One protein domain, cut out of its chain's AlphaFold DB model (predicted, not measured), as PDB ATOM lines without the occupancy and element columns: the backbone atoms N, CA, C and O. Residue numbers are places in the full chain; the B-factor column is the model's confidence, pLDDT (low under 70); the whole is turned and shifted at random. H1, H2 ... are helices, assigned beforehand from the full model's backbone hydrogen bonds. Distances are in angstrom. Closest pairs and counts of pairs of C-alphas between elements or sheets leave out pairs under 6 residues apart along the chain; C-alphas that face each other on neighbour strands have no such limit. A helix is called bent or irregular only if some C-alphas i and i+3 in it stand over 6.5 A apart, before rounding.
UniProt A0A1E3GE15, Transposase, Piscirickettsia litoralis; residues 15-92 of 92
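Overview. This is residues 15 to 92 of the 92 residues of the protein "Transposase" of Piscirickettsia litoralis (UniProt A0A1E3GE15). Picture a flat, open zigzag of four helices: H1 and H2 follow each other as one broken arm, H2 and H3 meet near a corner as a V, and H3 and H4 make a second V that opens the other way. There is no closed core, for the contacts are few, and both ends stick out: residues 15 to 29, with H1 and residues 25 to 29 of H2, and residues 83 to 92, of which 83 to 90 belong to H4. The printed part has 78 residues with four named helices, H1, H2, H3 and H4 in that order along the chain, and no named strand; the class is all helix. The whole is only just loose, close to extended, with a radius of gyration of the C-alphas of 16.9 A, and it spans 48 by 37 by 13 A.

Along the chain. Start at the first printed residue, Gly 15, whose C-alpha is at (58.315, 21.720, -21.044); from there H1, residues 15 to 23, runs 12.3 A from first to last C-alpha. Pass His 24, the one residue of a tight link, and you are in H2, residues 25 to 34, which measures 14.3 A. Go on through the five residues 35 to 39, again a tight link, to C-alpha 40 at (51.894, -9.899, -31.154), where H3 begins. H3 holds residues 40 to 60 and covers 28.9 A; it is neither bent nor irregular, but only just, as C-alphas 57 and 60 are 6.5 A apart. After the seven residues 61 to 67, a short link, comes H4, residues 68 to 90, the longest helix with 23 residues and 32.1 A. Find its end at C-alpha 90, at (36.864, -24.822, -15.829).

Arrangement. Look first at H1 and H2, which meet only through their link at His 24. H1 is apart from H3 and from H4. Move on to H2 and H3, which only just touch, with 3 pairs of C-alphas within 8 A. Their closest C-alphas are those of Leu 34 and Ala 43, 5.8 A apart, and H3 touches H2 with residues 43 to 47 alone. The two run opposite ways at a steep tilt of 55 degrees, with 13.0 A from centre to centre. Now compare H3 with H4: they also only just touch, again with 3 pairs of C-alphas within 8 A. The closest C-alphas here are those of Phe 57 and Leu 75, 6.5 A apart; H3 touches H4 with residues 56 to 57 alone, and H4 touches H3 with residues 75 to 78 alone. They form a helical hairpin, running opposite ways at a steep tilt of 41 degrees, and their centres are 16.5 A apart. H2 and H4 are apart. In the backbones of H1, H2 and H4, every O i to N i+4 pair is within hydrogen-bond range; in H3 it is 16 of 17.

Size, cuts and confidence. Take Gly 15 and Ala 92, the first and last printed residues: their C-alphas are 55.2 A apart and are the two farthest apart in the domain. Without the stretches that stand free, a body of 53 residues is left, spanning 41 by 21 by 13 A, with a radius of gyration of 14.2 A. The printed part has no cut, and it ends at the chain's last residue, Ala 92. No link between the helices is long. In the B-factor column the mean pLDDT of the printed part of this model is 90.4, and residue 92 is the one printed residue under 70.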
ATOM      1  N   GLY A  15      59.689  21.869 -21.532       87.94
ATOM      2  CA  GLY A  15      58.315  21.720 -21.044       87.94
ATOM      3  C   GLY A  15      57.369  21.051 -22.050       87.94
ATOM      4  O   GLY A  15      56.490  20.294 -21.645       87.94
ATOM      5  N   LEU A  16      57.568  21.281 -23.357       85.31
ATOM      6  CA  LEU A  16      56.772  20.616 -24.398       85.31
ATOM      7  C   LEU A  16      57.144  19.134 -24.490       85.31
ATOM      8  O   LEU A  16      56.250  18.291 -24.534       85.31
ATOM      9  N   ASN A  17      58.441  18.817 -24.424       86.00
ATOM     10  CA  ASN A  17      58.913  17.434 -24.426       86.00
ATOM     11  C   ASN A  17      58.382  16.657 -23.212       86.00
ATOM     12  O   ASN A  17      57.770  15.605 -23.367       86.00
ATOM     13  N   ASN A  18      58.493  17.236 -22.013       87.06
ATOM     14  CA  ASN A  18      57.973  16.623 -20.793       87.06
ATOM     15  C   ASN A  18      56.458  16.386 -20.864       87.06
ATOM     16  O   ASN A  18      55.974  15.376 -20.362       87.06
ATOM     17  N   ARG A  19      55.688  17.299 -21.474       87.56
ATOM     18  CA  ARG A  19      54.239  17.116 -21.646       87.56
ATOM     19  C   ARG A  19      53.943  15.930 -22.563       87.56
ATOM     20  O   ARG A  19      53.148  15.079 -22.181       87.56
ATOM     21  N   VAL A  20      54.603  15.846 -23.718       86.69
ATOM     22  CA  VAL A  20      54.436  14.722 -24.655       86.69
ATOM     23  C   VAL A  20      54.826  13.403 -23.985       86.69
ATOM     24  O   VAL A  20      54.041  12.455 -23.972       86.69
ATOM     25  N   GLU A  21      55.979  13.353 -23.323       84.81
ATOM     26  CA  GLU A  21      56.431  12.157 -22.607       84.81
ATOM     27  C   GLU A  21      55.458  11.738 -21.493       84.81
ATOM     28  O   GLU A  21      55.109  10.559 -21.384       84.81
ATOM     29  N   ASN A  22      54.959  12.692 -20.698       89.00
ATOM     30  CA  ASN A  22      54.000  12.421 -19.627       89.00
ATOM     31  C   ASN A  22      52.650  11.928 -20.155       89.00
ATOM     32  O   ASN A  22      52.067  11.018 -19.563       89.00
ATOM     33  N   THR A  23      52.169  12.457 -21.284       86.88
ATOM     34  CA  THR A  23      50.927  11.961 -21.902       86.88
ATOM     35  C   THR A  23      51.035  10.498 -22.333       86.88
ATOM     36  O   THR A  23      50.047   9.768 -22.282       86.88
ATOM     37  N   HIS A  24      52.241  10.023 -22.662       87.31
ATOM     38  CA  HIS A  24      52.476   8.635 -23.057       87.31
ATOM     39  C   HIS A  24      52.684   7.671 -21.873       87.31
ATOM     40  O   HIS A  24      52.720   6.454 -22.063       87.31
ATOM     41  N   GLN A  25      52.806   8.158 -20.633       89.25
ATOM     42  CA  GLN A  25      53.088   7.308 -19.466       89.25
ATOM     43  C   GLN A  25      52.104   6.133 -19.285       89.25
ATOM     44  O   GLN A  25      52.569   5.008 -19.065       89.25
ATOM     45  N   PRO A  26      50.770   6.309 -19.413       84.38
ATOM     46  CA  PRO A  26      49.826   5.196 -19.293       84.38
ATOM     47  C   PRO A  26      50.030   4.130 -20.374       84.38
ATOM     48  O   PRO A  26      49.948   2.934 -20.086       84.38
ATOM     49  N   THR A  27      50.326   4.556 -21.603       85.56
ATOM     50  CA  THR A  27      50.604   3.662 -22.733       85.56
ATOM     51  C   THR A  27      51.909   2.909 -22.507       85.56
ATOM     52  O   THR A  27      51.911   1.681 -22.537       85.56
ATOM     53  N   ARG A  28      52.982   3.609 -22.123       86.38
ATOM     54  CA  ARG A  28      54.292   3.000 -21.861       86.38
ATOM     55  C   ARG A  28      54.263   1.983 -20.724       86.38
ATOM     56  O   ARG A  28      54.941   0.962 -20.794       86.38
ATOM     57  N   ARG A  29      53.480   2.231 -19.667       86.38
ATOM     58  CA  ARG A  29      53.282   1.249 -18.586       86.38
ATOM     59  C   ARG A  29      52.639  -0.034 -19.109       86.38
ATOM     60  O   ARG A  29      53.123  -1.113 -18.786       86.38
ATOM     61  N   ARG A  30      51.602   0.080 -19.945       83.50
ATOM     62  CA  ARG A  30      50.952  -1.085 -20.569       83.50
ATOM     63  C   ARG A  30      51.909  -1.827 -21.497       83.50
ATOM     64  O   ARG A  30      51.989  -3.042 -21.415       83.50
ATOM     65  N   GLU A  31      52.658  -1.110 -22.329       85.31
ATOM     66  CA  GLU A  31      53.664  -1.703 -23.218       85.31
ATOM     67  C   GLU A  31      54.732  -2.460 -22.434       85.31
ATOM     68  O   GLU A  31      55.030  -3.601 -22.766       85.31
ATOM     69  N   LYS A  32      55.244  -1.884 -21.337       86.75
ATOM     70  CA  LYS A  32      56.212  -2.559 -20.461       86.75
ATOM     71  C   LYS A  32      55.686  -3.882 -19.909       86.75
ATOM     72  O   LYS A  32      56.435  -4.855 -19.886       86.75
ATOM     73  N   SER A  33      54.416  -3.946 -19.510       82.44
ATOM     74  CA  SER A  33      53.783  -5.201 -19.082       82.44
ATOM     75  C   SER A  33      53.689  -6.239 -20.206       82.44
ATOM     76  O   SER A  33      53.637  -7.432 -19.926       82.44
ATOM     77  N   LEU A  34      53.699  -5.805 -21.469       85.94
ATOM     78  CA  LEU A  34      53.613  -6.664 -22.650       85.94
ATOM     79  C   LEU A  34      54.982  -7.072 -23.227       85.94
ATOM     80  O   LEU A  34      55.019  -7.956 -24.076       85.94
ATOM     81  N   ILE A  35      56.105  -6.499 -22.764       85.00
ATOM     82  CA  ILE A  35      57.455  -6.755 -23.322       85.00
ATOM     83  C   ILE A  35      57.853  -8.240 -23.291       85.00
ATOM     84  O   ILE A  35      58.579  -8.699 -24.165       85.00
ATOM     85  N   LYS A  36      57.382  -9.011 -22.303       83.88
ATOM     86  CA  LYS A  36      57.723 -10.441 -22.165       83.88
ATOM     87  C   LYS A  36      56.851 -11.372 -23.019       83.88
ATOM     88  O   LYS A  36      57.045 -12.586 -22.989       83.88
ATOM     89  N   MET A  37      55.877 -10.836 -23.755       87.38
ATOM     90  CA  MET A  37      54.975 -11.642 -24.575       87.38
ATOM     91  C   MET A  37      55.688 -12.082 -25.856       87.38
ATOM     92  O   MET A  37      56.172 -11.258 -26.623       87.38
ATOM     93  N   LYS A  38      55.716 -13.396 -26.111       88.25
ATOM     94  CA  LYS A  38      56.450 -13.999 -27.239       88.25
ATOM     95  C   LYS A  38      55.829 -13.734 -28.619       88.25
ATOM     96  O   LYS A  38      56.459 -14.024 -29.628       88.25
ATOM     97  N   SER A  39      54.596 -13.225 -28.686       90.12
ATOM     98  CA  SER A  39      53.918 -12.925 -29.952       90.12
ATOM     99  C   SER A  39      52.990 -11.716 -29.855       90.12
ATOM    100  O   SER A  39      52.410 -11.426 -28.803       90.12
ATOM    101  N   THR A  40      52.804 -11.044 -30.993       88.31
ATOM    102  CA  THR A  40      51.894  -9.899 -31.154       88.31
ATOM    103  C   THR A  40      50.452 -10.267 -30.817       88.31
ATOM    104  O   THR A  40      49.797  -9.547 -30.067       88.31
ATOM    105  N   ASN A  41      49.976 -11.422 -31.289       91.44
ATOM    106  CA  ASN A  41      48.628 -11.916 -31.000       91.44
ATOM    107  C   ASN A  41      48.413 -12.122 -29.489       91.44
ATOM    108  O   ASN A  41      47.405 -11.696 -28.928       91.44
ATOM    109  N   SER A  42      49.389 -12.712 -28.792       90.38
ATOM    110  CA  SER A  42      49.295 -12.912 -27.341       90.38
ATOM    111  C   SER A  42      49.275 -11.578 -26.582       90.38
ATOM    112  O   SER A  42      48.458 -11.379 -25.680       90.38
ATOM    113  N   ALA A  43      50.087 -10.606 -27.010       90.12
ATOM    114  CA  ALA A  43      50.062  -9.255 -26.457       90.12
ATOM    115  C   ALA A  43      48.719  -8.536 -26.702       90.12
ATOM    116  O   ALA A  43      48.200  -7.870 -25.805       90.12
ATOM    117  N   GLN A  44      48.121  -8.695 -27.886       90.25
ATOM    118  CA  GLN A  44      46.805  -8.135 -28.213       90.25
ATOM    119  C   GLN A  44      45.689  -8.758 -27.365       90.25
ATOM    120  O   GLN A  44      44.873  -8.020 -26.805       90.25
ATOM    121  N   LYS A  45      45.678 -10.089 -27.209       91.19
ATOM    122  CA  LYS A  45      44.733 -10.793 -26.325       91.19
ATOM    123  C   LYS A  45      44.863 -10.311 -24.882       91.19
ATOM    124  O   LYS A  45      43.862  -9.934 -24.278       91.19
ATOM    125  N   MET A  46      46.091 -10.220 -24.367       89.75
ATOM    126  CA  MET A  46      46.358  -9.685 -23.030       89.75
ATOM    127  C   MET A  46      45.864  -8.237 -22.888       89.75
ATOM    128  O   MET A  46      45.203  -7.894 -21.910       89.75
ATOM    129  N   ARG A  47      46.110  -7.377 -23.885       88.62
ATOM    130  CA  ARG A  47      45.614  -5.992 -23.885       88.62
ATOM    131  C   ARG A  47      44.087  -5.923 -23.840       88.62
ATOM    132  O   ARG A  47      43.552  -5.096 -23.102       88.62
ATOM    133  N   LYS A  48      43.397  -6.771 -24.610       91.31
ATOM    134  CA  LYS A  48      41.931  -6.865 -24.598       91.31
ATOM    135  C   LYS A  48      41.432  -7.313 -23.223       91.31
ATOM    136  O   LYS A  48      40.579  -6.635 -22.655       91.31
ATOM    137  N   LEU A  49      42.023  -8.372 -22.664       90.88
ATOM    138  CA  LEU A  49      41.695  -8.887 -21.334       90.88
ATOM    139  C   LEU A  49      41.857  -7.808 -20.257       90.88
ATOM    140  O   LEU A  49      40.901  -7.515 -19.550       90.88
ATOM    141  N   MET A  50      43.008  -7.128 -20.203       90.19
ATOM    142  CA  MET A  50      43.242  -6.031 -19.252       90.19
ATOM    143  C   MET A  50      42.189  -4.916 -19.353       90.19
ATOM    144  O   MET A  50      41.827  -4.311 -18.341       90.19
ATOM    145  N   GLY A  51      41.712  -4.616 -20.565       91.12
ATOM    146  CA  GLY A  51      40.645  -3.642 -20.792       91.12
ATOM    147  C   GLY A  51      39.317  -4.084 -20.180       91.12
ATOM    148  O   GLY A  51      38.719  -3.321 -19.421       91.12
ATOM    149  N   VAL A  52      38.904  -5.323 -20.460       92.56
ATOM    150  CA  VAL A  52      37.673  -5.923 -19.920       92.56
ATOM    151  C   VAL A  52      37.742  -6.021 -18.397       92.56
ATOM    152  O   VAL A  52      36.841  -5.538 -17.717       92.56
ATOM    153  N   THR A  53      38.846  -6.527 -17.840       93.00
ATOM    154  CA  THR A  53      39.048  -6.624 -16.387       93.00
ATOM    155  C   THR A  53      38.958  -5.253 -15.716       93.00
ATOM    156  O   THR A  53      38.315  -5.109 -14.679       93.00
ATOM    157  N   ARG A  54      39.554  -4.203 -16.302       93.19
ATOM    158  CA  ARG A  54      39.438  -2.841 -15.757       93.19
ATOM    159  C   ARG A  54      37.998  -2.334 -15.794       93.19
ATOM    160  O   ARG A  54      37.590  -1.655 -14.853       93.19
ATOM    161  N   HIS A  55      37.278  -2.586 -16.884       94.06
ATOM    162  CA  HIS A  55      35.888  -2.163 -17.012       94.06
ATOM    163  C   HIS A  55      35.056  -2.788 -15.888       94.06
ATOM    164  O   HIS A  55      34.535  -2.069 -15.036       94.06
ATOM    165  N   PHE A  56      35.124  -4.111 -15.786       93.94
ATOM    166  CA  PHE A  56      34.341  -4.894 -14.846       93.94
ATOM    167  C   PHE A  56      34.650  -4.555 -13.378       93.94
ATOM    168  O   PHE A  56      33.764  -4.199 -12.610       93.94
ATOM    169  N   PHE A  57      35.928  -4.551 -12.980       95.25
ATOM    170  CA  PHE A  57      36.305  -4.391 -11.565       95.25
ATOM    171  C   PHE A  57      36.515  -2.946 -11.098       95.25
ATOM    172  O   PHE A  57      36.653  -2.705  -9.898       95.25
ATOM    173  N   ALA A  58      36.602  -1.966 -12.004       93.25
ATOM    174  CA  ALA A  58      36.874  -0.579 -11.614       93.25
ATOM    175  C   ALA A  58      35.899   0.447 -12.193       93.25
ATOM    176  O   ALA A  58      35.612   1.429 -11.502       93.25
ATOM    177  N   VAL A  59      35.416   0.261 -13.426       94.62
ATOM    178  CA  VAL A  59      34.451   1.184 -14.041       94.62
ATOM    179  C   VAL A  59      33.049   0.896 -13.513       94.62
ATOM    180  O   VAL A  59      32.461   1.799 -12.919       94.62
ATOM    181  N   ASP A  60      32.575  -0.347 -13.605       94.06
ATOM    182  CA  ASP A  60      31.213  -0.735 -13.188       94.06
ATOM    183  C   ASP A  60      31.034  -0.661 -11.669       94.06
ATOM    184  O   ASP A  60      30.057  -0.114 -11.148       94.06
ATOM    185  N   VAL A  61      32.065  -1.087 -10.937       96.31
ATOM    186  CA  VAL A  61      32.170  -0.919  -9.478       96.31
ATOM    187  C   VAL A  61      32.189   0.566  -9.071       96.31
ATOM    188  O   VAL A  61      31.940   0.907  -7.912       96.31
ATOM    189  N   GLY A  62      32.457   1.480 -10.010       96.06
ATOM    190  CA  GLY A  62      32.470   2.921  -9.783       96.06
ATOM    191  C   GLY A  62      33.572   3.342  -8.818       96.06
ATOM    192  O   GLY A  62      33.317   4.122  -7.905       96.06
ATOM    193  N   ARG A  63      34.802   2.839  -9.012       91.75
ATOM    194  CA  ARG A  63      35.945   3.017  -8.092       91.75
ATOM    195  C   ARG A  63      36.156   4.459  -7.616       91.75
ATOM    196  O   ARG A  63      36.577   4.654  -6.481       91.75
ATOM    197  N   TYR A  64      35.906   5.431  -8.491       92.62
ATOM    198  CA  TYR A  64      36.106   6.861  -8.230       92.62
ATOM    199  C   TYR A  64      34.798   7.645  -8.049       92.62
ATOM    200  O   TYR A  64      34.843   8.860  -7.904       92.62
ATOM    201  N   ARG A  65      33.643   6.973  -8.114       94.94
ATOM    202  CA  ARG A  65      32.309   7.593  -8.032       94.94
ATOM    203  C   ARG A  65      31.555   7.186  -6.768       94.94
ATOM    204  O   ARG A  65      30.784   7.978  -6.246       94.94
ATOM    205  N   ASN A  66      31.777   5.966  -6.283       96.12
ATOM    206  CA  ASN A  66      31.005   5.387  -5.190       96.12
ATOM    207  C   ASN A  66      31.733   5.521  -3.841       96.12
ATOM    208  O   ASN A  66      32.955   5.329  -3.786       96.12
ATOM    209  N   PRO A  67      30.992   5.746  -2.738       96.56
ATOM    210  CA  PRO A  67      31.513   5.607  -1.382       96.56
ATOM    211  C   PRO A  67      32.072   4.205  -1.120       96.56
ATOM    212  O   PRO A  67      31.727   3.232  -1.794       96.56
ATOM    213  N   VAL A  68      32.923   4.085  -0.099       96.06
ATOM    214  CA  VAL A  68      33.643   2.837   0.203       96.06
ATOM    215  C   VAL A  68      32.704   1.652   0.454       96.06
ATOM    216  O   VAL A  68      33.017   0.558  -0.008       96.06
ATOM    217  N   SER A  69      31.576   1.852   1.143       96.38
ATOM    218  CA  SER A  69      30.584   0.802   1.427       96.38
ATOM    219  C   SER A  69      29.996   0.218   0.141       96.38
ATOM    220  O   SER A  69      30.182  -0.964  -0.139       96.38
ATOM    221  N   ILE A  70      29.415   1.076  -0.699       96.69
ATOM    222  CA  ILE A  70      28.831   0.709  -1.997       96.69
ATOM    223  C   ILE A  70      29.881   0.086  -2.917       96.69
ATOM    224  O   ILE A  70      29.626  -0.896  -3.611       96.69
ATOM    225  N   ARG A  71      31.102   0.630  -2.917       96.00
ATOM    226  CA  ARG A  71      32.206   0.083  -3.708       96.00
ATOM    227  C   ARG A  71      32.567  -1.336  -3.267       96.00
ATOM    228  O   ARG A  71      32.848  -2.158  -4.130       96.00
ATOM    229  N   LYS A  72      32.611  -1.623  -1.961       96.31
ATOM    230  CA  LYS A  72      32.901  -2.972  -1.441       96.31
ATOM    231  C   LYS A  72      31.805  -3.960  -1.827       96.31
ATOM    232  O   LYS A  72      32.126  -5.044  -2.296       96.31
ATOM    233  N   GLU A  73      30.547  -3.563  -1.678       97.19
ATOM    234  CA  GLU A  73      29.398  -4.384  -2.057       97.19
ATOM    235  C   GLU A  73      29.425  -4.735  -3.550       97.19
ATOM    236  O   GLU A  73      29.423  -5.912  -3.909       97.19
ATOM    237  N   LYS A  74      29.565  -3.727  -4.418       97.19
ATOM    238  CA  LYS A  74      29.660  -3.941  -5.867       97.19
ATOM    239  C   LYS A  74      30.859  -4.800  -6.240       97.19
ATOM    240  O   LYS A  74      30.720  -5.705  -7.047       97.19
ATOM    241  N   LEU A  75      32.023  -4.556  -5.635       96.44
ATOM    242  CA  LEU A  75      33.217  -5.366  -5.882       96.44
ATOM    243  C   LEU A  75      32.976  -6.840  -5.517       96.44
ATOM    244  O   LEU A  75      33.377  -7.715  -6.279       96.44
ATOM    245  N   ASN A  76      32.298  -7.115  -4.396       96.94
ATOM    246  CA  ASN A  76      31.939  -8.477  -4.000       96.94
ATOM    247  C   ASN A  76      30.999  -9.132  -5.019       96.94
ATOM    248  O   ASN A  76      31.255 -10.260  -5.422       96.94
ATOM    249  N   GLN A  77      29.966  -8.422  -5.483       96.38
ATOM    250  CA  GLN A  77      29.063  -8.915  -6.533       96.38
ATOM    251  C   GLN A  77      29.828  -9.229  -7.827       96.38
ATOM    252  O   GLN A  77      29.686 -10.311  -8.387       96.38
ATOM    253  N   THR A  78      30.711  -8.322  -8.258       96.00
ATOM    254  CA  THR A  78      31.576  -8.517  -9.428       96.00
ATOM    255  C   THR A  78      32.469  -9.754  -9.281       96.00
ATOM    256  O   THR A  78      32.631 -10.504 -10.241       96.00
ATOM    257  N   PHE A  79      33.033 -10.001  -8.093       95.88
ATOM    258  CA  PHE A  79      33.824 -11.207  -7.829       95.88
ATOM    259  C   PHE A  79      32.994 -12.489  -7.881       95.88
ATOM    260  O   PHE A  79      33.476 -13.472  -8.436       95.88
ATOM    261  N   GLN A  80      31.767 -12.484  -7.354       96.31
ATOM    262  CA  GLN A  80      30.876 -13.644  -7.449       96.31
ATOM    263  C   GLN A  80      30.580 -13.980  -8.913       96.31
ATOM    264  O   GLN A  80      30.909 -15.072  -9.363       96.31
ATOM    265  N   SER A  81      30.128 -12.997  -9.699       94.81
ATOM    266  CA  SER A  81      29.869 -13.205 -11.129       94.81
ATOM    267  C   SER A  81      31.110 -13.664 -11.902       94.81
ATOM    268  O   SER A  81      31.003 -14.476 -12.817       94.81
ATOM    269  N   TRP A  82      32.298 -13.162 -11.549       93.94
ATOM    270  CA  TRP A  82      33.549 -13.629 -12.152       93.94
ATOM    271  C   TRP A  82      33.818 -15.103 -11.841       93.94
ATOM    272  O   TRP A  82      34.183 -15.858 -12.740       93.94
ATOM    273  N   ASN A  83      33.653 -15.503 -10.580       94.62
ATOM    274  CA  ASN A  83      33.889 -16.874 -10.141       94.62
ATOM    275  C   ASN A  83      32.896 -17.849 -10.772       94.62
ATOM    276  O   ASN A  83      33.321 -18.915 -11.205       94.62
ATOM    277  N   ASP A  84      31.625 -17.470 -10.896       94.94
ATOM    278  CA  ASP A  84      30.597 -18.303 -11.528       94.94
ATOM    279  C   ASP A  84      30.953 -18.608 -12.988       94.94
ATOM    280  O   ASP A  84      30.956 -19.762 -13.417       94.94
ATOM    281  N   VAL A  85      31.331 -17.576 -13.751       91.62
ATOM    282  CA  VAL A  85      31.753 -17.738 -15.151       91.62
ATOM    283  C   VAL A  85      33.061 -18.526 -15.243       91.62
ATOM    284  O   VAL A  85      33.206 -19.387 -16.108       91.62
ATOM    285  N   ALA A  86      34.023 -18.262 -14.355       90.50
ATOM    286  CA  ALA A  86      35.286 -18.992 -14.337       90.50
ATOM    287  C   ALA A  86      35.081 -20.482 -14.022       90.50
ATOM    288  O   ALA A  86      35.701 -21.326 -14.664       90.50
ATOM    289  N   ALA A  87      34.188 -20.807 -13.085       93.56
ATOM    290  CA  ALA A  87      33.829 -22.179 -12.749       93.56
ATOM    291  C   ALA A  87      33.176 -22.893 -13.940       93.56
ATOM    292  O   ALA A  87      33.564 -24.011 -14.257       93.56
ATOM    293  N   GLN A  88      32.264 -22.230 -14.660       93.38
ATOM    294  CA  GLN A  88      31.653 -22.791 -15.873       93.38
ATOM    295  C   GLN A  88      32.686 -23.129 -16.953       93.38
ATOM    296  O   GLN A  88      32.571 -24.160 -17.601       93.38
ATOM    297  N   VAL A  89      33.702 -22.282 -17.138       90.31
ATOM    298  CA  VAL A  89      34.770 -22.522 -18.124       90.31
ATOM    299  C   VAL A  89      35.735 -23.626 -17.679       90.31
ATOM    300  O   VAL A  89      36.299 -24.302 -18.529       90.31
ATOM    301  N   LEU A  90      35.955 -23.802 -16.373       83.00
ATOM    302  CA  LEU A  90      36.864 -24.822 -15.829       83.00
ATOM    303  C   LEU A  90      36.216 -26.206 -15.683       83.00
ATOM    304  O   LEU A  90      36.929 -27.205 -15.670       83.00
ATOM    305  N   CYS A  91      34.894 -26.263 -15.532       72.38
ATOM    306  CA  CYS A  91      34.123 -27.505 -15.458       72.38
ATOM    307  C   CYS A  91      33.611 -27.997 -16.827       72.38
ATOM    308  O   CYS A  91      32.938 -29.027 -16.865       72.38
ATOM    309  N   ALA A  92      33.897 -27.269 -17.912       54.19
ATOM    310  CA  ALA A  92      33.589 -27.635 -19.297       54.19
ATOM    311  C   ALA A  92      34.808 -28.257 -19.993       54.19
ATOM    312  O   ALA A  92      34.592 -29.170 -20.821       54.19
TER     313      ALA A  92